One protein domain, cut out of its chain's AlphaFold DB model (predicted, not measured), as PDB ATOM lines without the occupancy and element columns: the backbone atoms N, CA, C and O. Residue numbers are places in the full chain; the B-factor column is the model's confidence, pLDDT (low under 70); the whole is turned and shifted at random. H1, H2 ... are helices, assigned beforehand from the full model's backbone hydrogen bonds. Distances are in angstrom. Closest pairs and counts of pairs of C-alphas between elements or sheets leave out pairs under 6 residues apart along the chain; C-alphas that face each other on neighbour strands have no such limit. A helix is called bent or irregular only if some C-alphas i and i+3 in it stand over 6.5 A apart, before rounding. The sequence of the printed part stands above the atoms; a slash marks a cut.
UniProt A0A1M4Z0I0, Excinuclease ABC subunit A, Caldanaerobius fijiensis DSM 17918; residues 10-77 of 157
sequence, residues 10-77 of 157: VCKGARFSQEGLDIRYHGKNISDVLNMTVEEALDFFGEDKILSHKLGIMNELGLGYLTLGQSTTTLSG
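Overview. This is residues 10 to 77 of the 157 residues of the protein "Excinuclease ABC subunit A" of Caldanaerobius fijiensis DSM 17918 (UniProt A0A1M4Z0I0). Along the printed part, two short helices, H1 and then H2, are strung out in a row that leads to a helical hairpin of H3 and H4 at the other end. After the hairpin, residues 64 to 77, with no named element, fold back toward H2 and then run outward. The printed part has 68 residues with four named helices, H1 to H4, and no named strand; the class is all helix, though under half of the residues, 32, are in named elements. It is only just compact, close to loose, with a radius of gyration of the C-alphas of 12.9 A, and its outline is flat, 36 by 31 by 14 A.

Arrangement. H1, residues 18 to 22, and H2, residues 30 to 34, only just touch, with 3 pairs of C-alphas within 8 A, and only at the corner by their link; the closest C-alphas, of Leu 21 and Ile 30, are 6.6 A apart. H2 is close to H3, residues 38 to 44, but not clearly touching: the closest C-alphas, of Val 33 and Ala 41, are 7.2 A apart. H3 and H4, residues 49 to 63, form a helical hairpin and touch, at a shallow tilt of 31 degrees, opposite ways; the closest C-alphas, of Leu 42 and Leu 55, are 5.6 A apart. H1 is apart from H3 and H4, and H2 is apart from H4. Each O i to N i+4 pair is within hydrogen-bond range in H1, H2 and H3, and 9 of 11 are in H4.

Along the chain. H1 begins at C-alpha 18, (159.147, 135.484, 145.360), and measures 6.4 A; H2 measures 6.2 A. H3 measures 9.6 A. H4 measures 18.9 A, ends at C-alpha 63, (157.585, 119.664, 119.762), and is irregular: C-alphas 60 and 63 are 7.3 A apart.

Size, cuts and confidence. The two C-alphas farthest apart, of Val 10 and Glu 60, are 36.7 A apart. The printed part has no cut. The links H2 to H3 and H3 to H4 are tight, and H1 to H2 is short. Mean pLDDT of the printed part is 93.3, and no printed residue is under 70.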
ATOM      1  N   VAL A  10     160.256 143.499 138.165       90.06
ATOM      2  CA  VAL A  10     159.940 142.924 139.483       90.06
ATOM      3  C   VAL A  10     160.201 141.419 139.501       90.06
ATOM      4  O   VAL A  10     161.013 140.938 140.285       90.06
ATOM      5  N   CYS A  11     159.534 140.669 138.617       89.62
ATOM      6  CA  CYS A  11     159.682 139.213 138.550       89.62
ATOM      7  C   CYS A  11     160.779 138.764 137.576       89.62
ATOM      8  O   CYS A  11     161.042 137.571 137.474       89.62
ATOM      9  N   LYS A  12     161.401 139.693 136.835       88.12
ATOM     10  CA  LYS A  12     162.436 139.419 135.821       88.12
ATOM     11  C   LYS A  12     161.999 138.393 134.769       88.12
ATOM     12  O   LYS A  12     162.804 137.612 134.281       88.12
ATOM     13  N   GLY A  13     160.707 138.390 134.437       88.06
ATOM     14  CA  GLY A  13     160.116 137.449 133.483       88.06
ATOM     15  C   GLY A  13     159.652 136.122 134.088       88.06
ATOM     16  O   GLY A  13     159.054 135.333 133.369       88.06
ATOM     17  N   ALA A  14     159.831 135.896 135.396       89.44
ATOM     18  CA  ALA A  14     159.415 134.655 136.051       89.44
ATOM     19  C   ALA A  14     157.890 134.494 136.165       89.44
ATOM     20  O   ALA A  14     157.418 133.381 136.327       89.44
ATOM     21  N   ARG A  15     157.105 135.582 136.078       92.62
ATOM     22  CA  ARG A  15     155.621 135.599 136.172       92.62
ATOM     23  C   ARG A  15     155.030 135.218 137.543       92.62
ATOM     24  O   ARG A  15     153.815 135.270 137.697       92.62
ATOM     25  N   PHE A  16     155.861 134.922 138.545       93.81
ATOM     26  CA  PHE A  16     155.440 134.573 139.912       93.81
ATOM     27  C   PHE A  16     156.019 135.527 140.967       93.81
ATOM     28  O   PHE A  16     156.993 136.242 140.713       93.81
ATOM     29  N   SER A  17     155.406 135.540 142.158       92.81
ATOM     30  CA  SER A  17     155.945 136.203 143.352       92.81
ATOM     31  C   SER A  17     157.168 135.454 143.894       92.81
ATOM     32  O   SER A  17     157.352 134.273 143.605       92.81
ATOM     33  N   GLN A  18     157.986 136.121 144.715       90.50
ATOM     34  CA  GLN A  18     159.147 135.484 145.360       90.50
ATOM     35  C   GLN A  18     158.737 134.271 146.204       90.50
ATOM     36  O   GLN A  18     159.316 133.203 146.055       90.50
ATOM     37  N   GLU A  19     157.653 134.394 146.973       92.69
ATOM     38  CA  GLU A  19     157.082 133.296 147.766       92.69
ATOM     39  C   GLU A  19     156.740 132.065 146.906       92.69
ATOM     40  O   GLU A  19     156.948 130.930 147.325       92.69
ATOM     41  N   GLY A  20     156.252 132.274 145.677       91.62
ATOM     42  CA  GLY A  20     155.987 131.183 144.736       91.62
ATOM     43  C   GLY A  20     157.261 130.548 144.166       91.62
ATOM     44  O   GLY A  20     157.267 129.355 143.868       91.62
ATOM     45  N   LEU A  21     158.342 131.322 144.030       93.19
ATOM     46  CA  LEU A  21     159.641 130.846 143.535       93.19
ATOM     47  C   LEU A  21     160.466 130.108 144.603       93.19
ATOM     48  O   LEU A  21     161.389 129.371 144.245       93.19
ATOM     49  N   ASP A  22     160.123 130.271 145.881       94.94
ATOM     50  CA  ASP A  22     160.740 129.545 146.995       94.94
ATOM     51  C   ASP A  22     160.264 128.084 147.085       94.94
ATOM     52  O   ASP A  22     160.980 127.224 147.608       94.94
ATOM     53  N   ILE A  23     159.083 127.769 146.537       95.62
ATOM     54  CA  ILE A  23     158.545 126.403 146.498       95.62
ATOM     55  C   ILE A  23     159.284 125.596 145.429       95.62
ATOM     56  O   ILE A  23     159.339 125.978 144.258       95.62
ATOM     57  N   ARG A  24     159.829 124.441 145.829       96.25
ATOM     58  CA  ARG A  24     160.628 123.573 144.957       96.25
ATOM     59  C   ARG A  24     160.074 122.158 144.881       96.25
ATOM     60  O   ARG A  24     159.708 121.568 145.893       96.25
ATOM     61  N   TYR A  25     160.124 121.594 143.682       94.38
ATOM     62  CA  TYR A  25     159.870 120.191 143.380       94.38
ATOM     63  C   TYR A  25     161.121 119.617 142.706       94.38
ATOM     64  O   TYR A  25     161.633 120.213 141.764       94.38
ATOM     65  N   HIS A  26     161.697 118.540 143.255       94.31
ATOM     66  CA  HIS A  26     163.014 118.005 142.852       94.31
ATOM     67  C   HIS A  26     164.093 119.085 142.628       94.31
ATOM     68  O   HIS A  26     164.867 119.052 141.674       94.31
ATOM     69  N   GLY A  27     164.131 120.087 143.513       94.81
ATOM     70  CA  GLY A  27     165.112 121.175 143.469       94.81
ATOM     71  C   GLY A  27     164.815 122.305 142.474       94.81
ATOM     72  O   GLY A  27     165.536 123.304 142.494       94.81
ATOM     73  N   LYS A  28     163.752 122.207 141.670       96.50
ATOM     74  CA  LYS A  28     163.331 123.195 140.665       96.50
ATOM     75  C   LYS A  28     162.091 123.953 141.137       96.50
ATOM     76  O   LYS A  28     161.189 123.345 141.709       96.50
ATOM     77  N   ASN A  29     162.038 125.265 140.923       96.81
ATOM     78  CA  ASN A  29     160.808 126.036 141.137       96.81
ATOM     79  C   ASN A  29     159.939 126.055 139.865       96.81
ATOM     80  O   ASN A  29     160.339 125.557 138.813       96.81
ATOM     81  N   ILE A  30     158.741 126.640 139.946       96.25
ATOM     82  CA  ILE A  30     157.804 126.678 138.811       96.25
ATOM     83  C   ILE A  30     158.354 127.439 137.593       96.25
ATOM     84  O   ILE A  30     158.073 127.058 136.459       96.25
ATOM     85  N   SER A  31     159.163 128.484 137.802       96.00
ATOM     86  CA  SER A  31     159.789 129.208 136.692       96.00
ATOM     87  C   SER A  31     160.854 128.358 136.010       96.00
ATOM     88  O   SER A  31     160.963 128.411 134.790       96.00
ATOM     89  N   ASP A  32     161.620 127.573 136.771       96.38
ATOM     90  CA  ASP A  32     162.600 126.646 136.209       96.38
ATOM     91  C   ASP A  32     161.901 125.575 135.367       96.38
ATOM     92  O   ASP A  32     162.339 125.299 134.257       96.38
ATOM     93  N   VAL A  33     160.793 125.014 135.871       96.94
ATOM     94  CA  VAL A  33     159.982 124.013 135.154       96.94
ATOM     95  C   VAL A  33     159.408 124.588 133.861       96.94
ATOM     96  O   VAL A  33     159.493 123.950 132.819       96.94
ATOM     97  N   LEU A  34     158.857 125.804 133.887       96.31
ATOM     98  CA  LEU A  34     158.327 126.442 132.676       96.31
ATOM     99  C   LEU A  34     159.416 126.787 131.648       96.31
ATOM    100  O   LEU A  34     159.111 126.933 130.469       96.31
ATOM    101  N   ASN A  35     160.673 126.901 132.070       96.12
ATOM    102  CA  ASN A  35     161.798 127.125 131.168       96.12
ATOM    103  C   ASN A  35     162.407 125.825 130.617       96.12
ATOM    104  O   ASN A  35     163.266 125.914 129.744       96.12
ATOM    105  N   MET A  36     161.972 124.650 131.086       97.88
ATOM    106  CA  MET A  36     162.387 123.366 130.514       97.88
ATOM    107  C   MET A  36     161.780 123.171 129.132       97.88
ATOM    108  O   MET A  36     160.633 123.570 128.890       97.88
ATOM    109  N   THR A  37     162.523 122.505 128.251       98.19
ATOM    110  CA  THR A  37     161.954 121.964 127.014       98.19
ATOM    111  C   THR A  37     160.962 120.838 127.321       98.19
ATOM    112  O   THR A  37     160.964 120.262 128.409       98.19
ATOM    113  N   VAL A  38     160.087 120.504 126.371       97.31
ATOM    114  CA  VAL A  38     159.185 119.346 126.490       97.31
ATOM    115  C   VAL A  38     159.978 118.055 126.707       97.31
ATOM    116  O   VAL A  38     159.548 117.214 127.493       97.31
ATOM    117  N   GLU A  39     161.124 117.903 126.039       97.12
ATOM    118  CA  GLU A  39     162.020 116.752 126.196       97.12
ATOM    119  C   GLU A  39     162.615 116.681 127.611       97.12
ATOM    120  O   GLU A  39     162.478 115.664 128.286       97.12
ATOM    121  N   GLU A  40     163.164 117.787 128.120       97.88
ATOM    122  CA  GLU A  40     163.684 117.862 129.493       97.88
ATOM    123  C   GLU A  40     162.588 117.614 130.537       97.88
ATOM    124  O   GLU A  40     162.802 116.933 131.542       97.88
ATOM    125  N   ALA A  41     161.395 118.165 130.307       97.56
ATOM    126  CA  ALA A  41     160.254 117.978 131.186       97.56
ATOM    127  C   ALA A  41     159.759 116.527 131.183       97.56
ATOM    128  O   ALA A  41     159.305 116.040 132.218       97.56
ATOM    129  N   LEU A  42     159.828 115.835 130.043       96.62
ATOM    130  CA  LEU A  42     159.446 114.428 129.937       96.62
ATOM    131  C   LEU A  42     160.337 113.556 130.828       96.62
ATOM    132  O   LEU A  42     159.816 112.729 131.573       96.62
ATOM    133  N   ASP A  43     161.647 113.806 130.820       96.06
ATOM    134  CA  ASP A  43     162.590 113.135 131.718       96.06
ATOM    135  C   ASP A  43     162.343 113.520 133.184       96.06
ATOM    136  O   ASP A  43     162.305 112.664 134.070       96.06
ATOM    137  N   PHE A  44     162.117 114.810 133.451       97.06
ATOM    138  CA  PHE A  44     161.899 115.331 134.801       97.06
ATOM    139  C   PHE A  44     160.610 114.805 135.460       97.06
ATOM    140  O   PHE A  44     160.583 114.578 136.670       97.06
ATOM    141  N   PHE A  45     159.547 114.593 134.681       96.31
ATOM    142  CA  PHE A  45     158.251 114.091 135.152       96.31
ATOM    143  C   PHE A  45     158.014 112.606 134.839       96.31
ATOM    144  O   PHE A  45     156.871 112.153 134.932       96.31
ATOM    145  N   GLY A  46     159.060 111.838 134.516       91.75
ATOM    146  CA  GLY A  46     158.953 110.448 134.047       91.75
ATOM    147  C   GLY A  46     158.172 109.491 134.965       91.75
ATOM    148  O   GLY A  46     157.588 108.511 134.502       91.75
ATOM    149  N   GLU A  47     158.113 109.772 136.270       92.50
ATOM    150  CA  GLU A  47     157.332 108.981 137.236       92.50
ATOM    151  C   GLU A  47     155.826 109.316 137.226       92.50
ATOM    152  O   GLU A  47     154.989 108.469 137.558       92.50
ATOM    153  N   ASP A  48     155.448 110.531 136.812       95.12
ATOM    154  CA  ASP A  48     154.054 110.953 136.695       95.12
ATOM    155  C   ASP A  48     153.481 110.491 135.352       95.12
ATOM    156  O   ASP A  48     153.756 111.050 134.288       95.12
ATOM    157  N   LYS A  49     152.626 109.467 135.404       92.94
ATOM    158  CA  LYS A  49     152.010 108.869 134.212       92.94
ATOM    159  C   LYS A  49     151.155 109.850 133.410       92.94
ATOM    160  O   LYS A  49     151.043 109.694 132.197       92.94
ATOM    161  N   ILE A  50     150.516 110.822 134.063       93.06
ATOM    162  CA  ILE A  50     149.619 111.774 133.396       93.06
ATOM    163  C   ILE A  50     150.452 112.807 132.641       93.06
ATOM    164  O   ILE A  50     150.167 113.085 131.475       93.06
ATOM    165  N   LEU A  51     151.478 113.363 133.287       94.12
ATOM    166  CA  LEU A  51     152.379 114.327 132.658       94.12
ATOM    167  C   LEU A  51     153.220 113.665 131.571       94.12
ATOM    168  O   LEU A  51     153.231 114.159 130.446       94.12
ATOM    169  N   SER A  52     153.814 112.504 131.856       94.50
ATOM    170  CA  SER A  52     154.602 111.739 130.884       94.50
ATOM    171  C   SER A  52     153.801 111.391 129.633       94.50
ATOM    172  O   SER A  52     154.313 111.494 128.525       94.50
ATOM    173  N   HIS A  53     152.517 111.044 129.774       92.50
ATOM    174  CA  HIS A  53     151.657 110.796 128.618       92.50
ATOM    175  C   HIS A  53     151.475 112.048 127.745       92.50
ATOM    176  O   HIS A  53     151.620 111.980 126.525       92.50
ATOM    177  N   LYS A  54     151.174 113.198 128.361       94.44
ATOM    178  CA  LYS A  54     150.964 114.466 127.642       94.44
ATOM    179  C   LYS A  54     152.247 114.961 126.971       94.44
ATOM    180  O   LYS A  54     152.221 115.328 125.799       94.44
ATOM    181  N   LEU A  55     153.352 114.950 127.711       96.06
ATOM    182  CA  LEU A  55     154.668 115.379 127.240       96.06
ATOM    183  C   LEU A  55     155.207 114.432 126.165       96.06
ATOM    184  O   LEU A  55     155.730 114.895 125.156       96.06
ATOM    185  N   GLY A  56     154.990 113.123 126.321       93.62
ATOM    186  CA  GLY A  56     155.345 112.115 125.325       93.62
ATOM    187  C   GLY A  56     154.646 112.361 123.992       93.62
ATOM    188  O   GLY A  56     155.305 112.389 122.958       93.62
ATOM    189  N   ILE A  57     153.341 112.661 124.015       91.56
ATOM    190  CA  ILE A  57     152.614 113.058 122.802       91.56
ATOM    191  C   ILE A  57     153.241 114.310 122.193       91.56
ATOM    192  O   ILE A  57     153.559 114.296 121.015       91.56
ATOM    193  N   MET A  58     153.468 115.382 122.958       93.12
ATOM    194  CA  MET A  58     154.096 116.591 122.404       93.12
ATOM    195  C   MET A  58     155.457 116.292 121.751       93.12
ATOM    196  O   MET A  58     155.720 116.764 120.643       93.12
ATOM    197  N   ASN A  59     156.285 115.464 122.390       92.44
ATOM    198  CA  ASN A  59     157.586 115.070 121.860       92.44
ATOM    199  C   ASN A  59     157.465 114.260 120.557       92.44
ATOM    200  O   ASN A  59     158.136 114.565 119.574       92.44
ATOM    201  N   GLU A  60     156.549 113.288 120.501       87.06
ATOM    202  CA  GLU A  60     156.276 112.477 119.305       87.06
ATOM    203  C   GLU A  60     155.822 113.308 118.095       87.06
ATOM    204  O   GLU A  60     156.068 112.922 116.954       87.06
ATOM    205  N   LEU A  61     155.167 114.448 118.327       86.31
ATOM    206  CA  LEU A  61     154.741 115.373 117.267       86.31
ATOM    207  C   LEU A  61     155.877 116.321 116.837       86.31
ATOM    208  O   LEU A  61     155.679 117.198 115.995       86.31
ATOM    209  N   GLY A  62     157.078 116.151 117.400       87.44
ATOM    210  CA  GLY A  62     158.263 116.945 117.097       87.44
ATOM    211  C   GLY A  62     158.324 118.281 117.835       87.44
ATOM    212  O   GLY A  62     159.044 119.165 117.387       87.44
ATOM    213  N   LEU A  63     157.587 118.444 118.939       92.25
ATOM    214  CA  LEU A  63     157.585 119.664 119.762       92.25
ATOM    215  C   LEU A  63     158.540 119.580 120.962       92.25
ATOM    216  O   LEU A  63     158.466 120.419 121.856       92.25
ATOM    217  N   GLY A  64     159.432 118.583 120.988       94.19
ATOM    218  CA  GLY A  64     160.370 118.328 122.089       94.19
ATOM    219  C   GLY A  64     161.228 119.534 122.479       94.19
ATOM    220  O   GLY A  64     161.508 119.730 123.655       94.19
ATOM    221  N   TYR A  65     161.577 120.378 121.503       94.31
ATOM    222  CA  TYR A  65     162.440 121.547 121.691       94.31
ATOM    223  C   TYR A  65     161.725 122.781 122.261       94.31
ATOM    224  O   TYR A  65     162.397 123.723 122.682       94.31
ATOM    225  N   LEU A  66     160.387 122.822 122.245       95.88
ATOM    226  CA  LEU A  66     159.642 123.959 122.784       95.88
ATOM    227  C   LEU A  66     159.741 123.971 124.302       95.88
ATOM    228  O   LEU A  66     159.654 122.919 124.932       95.88
ATOM    229  N   THR A  67     159.862 125.156 124.898       97.19
ATOM    230  CA  THR A  67     159.770 125.279 126.355       97.19
ATOM    231  C   THR A  67     158.317 125.294 126.813       97.19
ATOM    232  O   THR A  67     157.441 125.828 126.130       97.19
ATOM    233  N   LEU A  68     158.037 124.729 127.990       95.88
ATOM    234  CA  LEU A  68     156.667 124.639 128.515       95.88
ATOM    235  C   LEU A  68     156.001 126.014 128.707       95.88
ATOM    236  O   LEU A  68     154.782 126.142 128.613       95.88
ATOM    237  N   GLY A  69     156.797 127.039 129.005       94.50
ATOM    238  CA  GLY A  69     156.370 128.416 129.241       94.50
ATOM    239  C   GLY A  69     156.425 129.327 128.016       94.50
ATOM    240  O   GLY A  69     156.149 130.530 128.168       94.50
ATOM    241  N   GLN A  70     156.789 128.793 126.841       92.75
ATOM    242  CA  GLN A  70     156.866 129.548 125.593       92.75
ATOM    243  C   GLN A  70     155.531 130.235 125.299       92.75
ATOM    244  O   GLN A  70     154.455 129.653 125.445       92.75
ATOM    245  N   SER A  71     155.599 131.508 124.907       89.81
ATOM    246  CA  SER A  71     154.395 132.256 124.567       89.81
ATOM    247  C   SER A  71     153.746 131.671 123.318       89.81
ATOM    248  O   SER A  71     154.412 131.421 122.316       89.81
ATOM    249  N   THR A  72     152.423 131.529 123.327       87.19
ATOM    250  CA  THR A  72     151.677 131.096 122.140       87.19
ATOM    251  C   THR A  72     151.778 132.099 120.991       87.19
ATOM    252  O   THR A  72     151.596 131.719 119.841       87.19
ATOM    253  N   THR A  73     152.081 133.370 121.284       86.50
ATOM    254  CA  THR A  73     152.270 134.425 120.273       86.50
ATOM    255  C   THR A  73     153.571 134.285 119.486       86.50
ATOM    256  O   THR A  73     153.684 134.868 118.411       86.50
ATOM    257  N   THR A  74     154.545 133.521 119.992       88.50
ATOM    258  CA  THR A  74     155.844 133.317 119.336       88.50
ATOM    259  C   THR A  74     155.939 131.985 118.595       88.50
ATOM    260  O   THR A  74     156.982 131.691 118.017       88.50
ATOM    261  N   LEU A  75     154.875 131.175 118.611       89.94
ATOM    262  CA  LEU A  75     154.806 129.924 117.861       89.94
ATOM    263  C   LEU A  75     154.566 130.209 116.375       89.94
ATOM    264  O   LEU A  75     153.726 131.030 116.005       89.94
ATOM    265  N   SER A  76     155.260 129.472 115.515       86.88
ATOM    266  CA  SER A  76     154.911 129.348 114.103       86.88
ATOM    267  C   SER A  76     153.529 128.706 113.941       86.88
ATOM    268  O   SER A  76     153.051 127.981 114.819       86.88
ATOM    269  N   GLY A  77     152.896 128.914 112.781       83.50
ATOM    270  CA  GLY A  77     151.603 128.291 112.474       83.50
ATOM    271  C   GLY A  77     151.629 126.765 112.640       83.50
ATOM    272  O   GLY A  77     150.744 126.196 113.281       83.50
TER     273      GLY A  77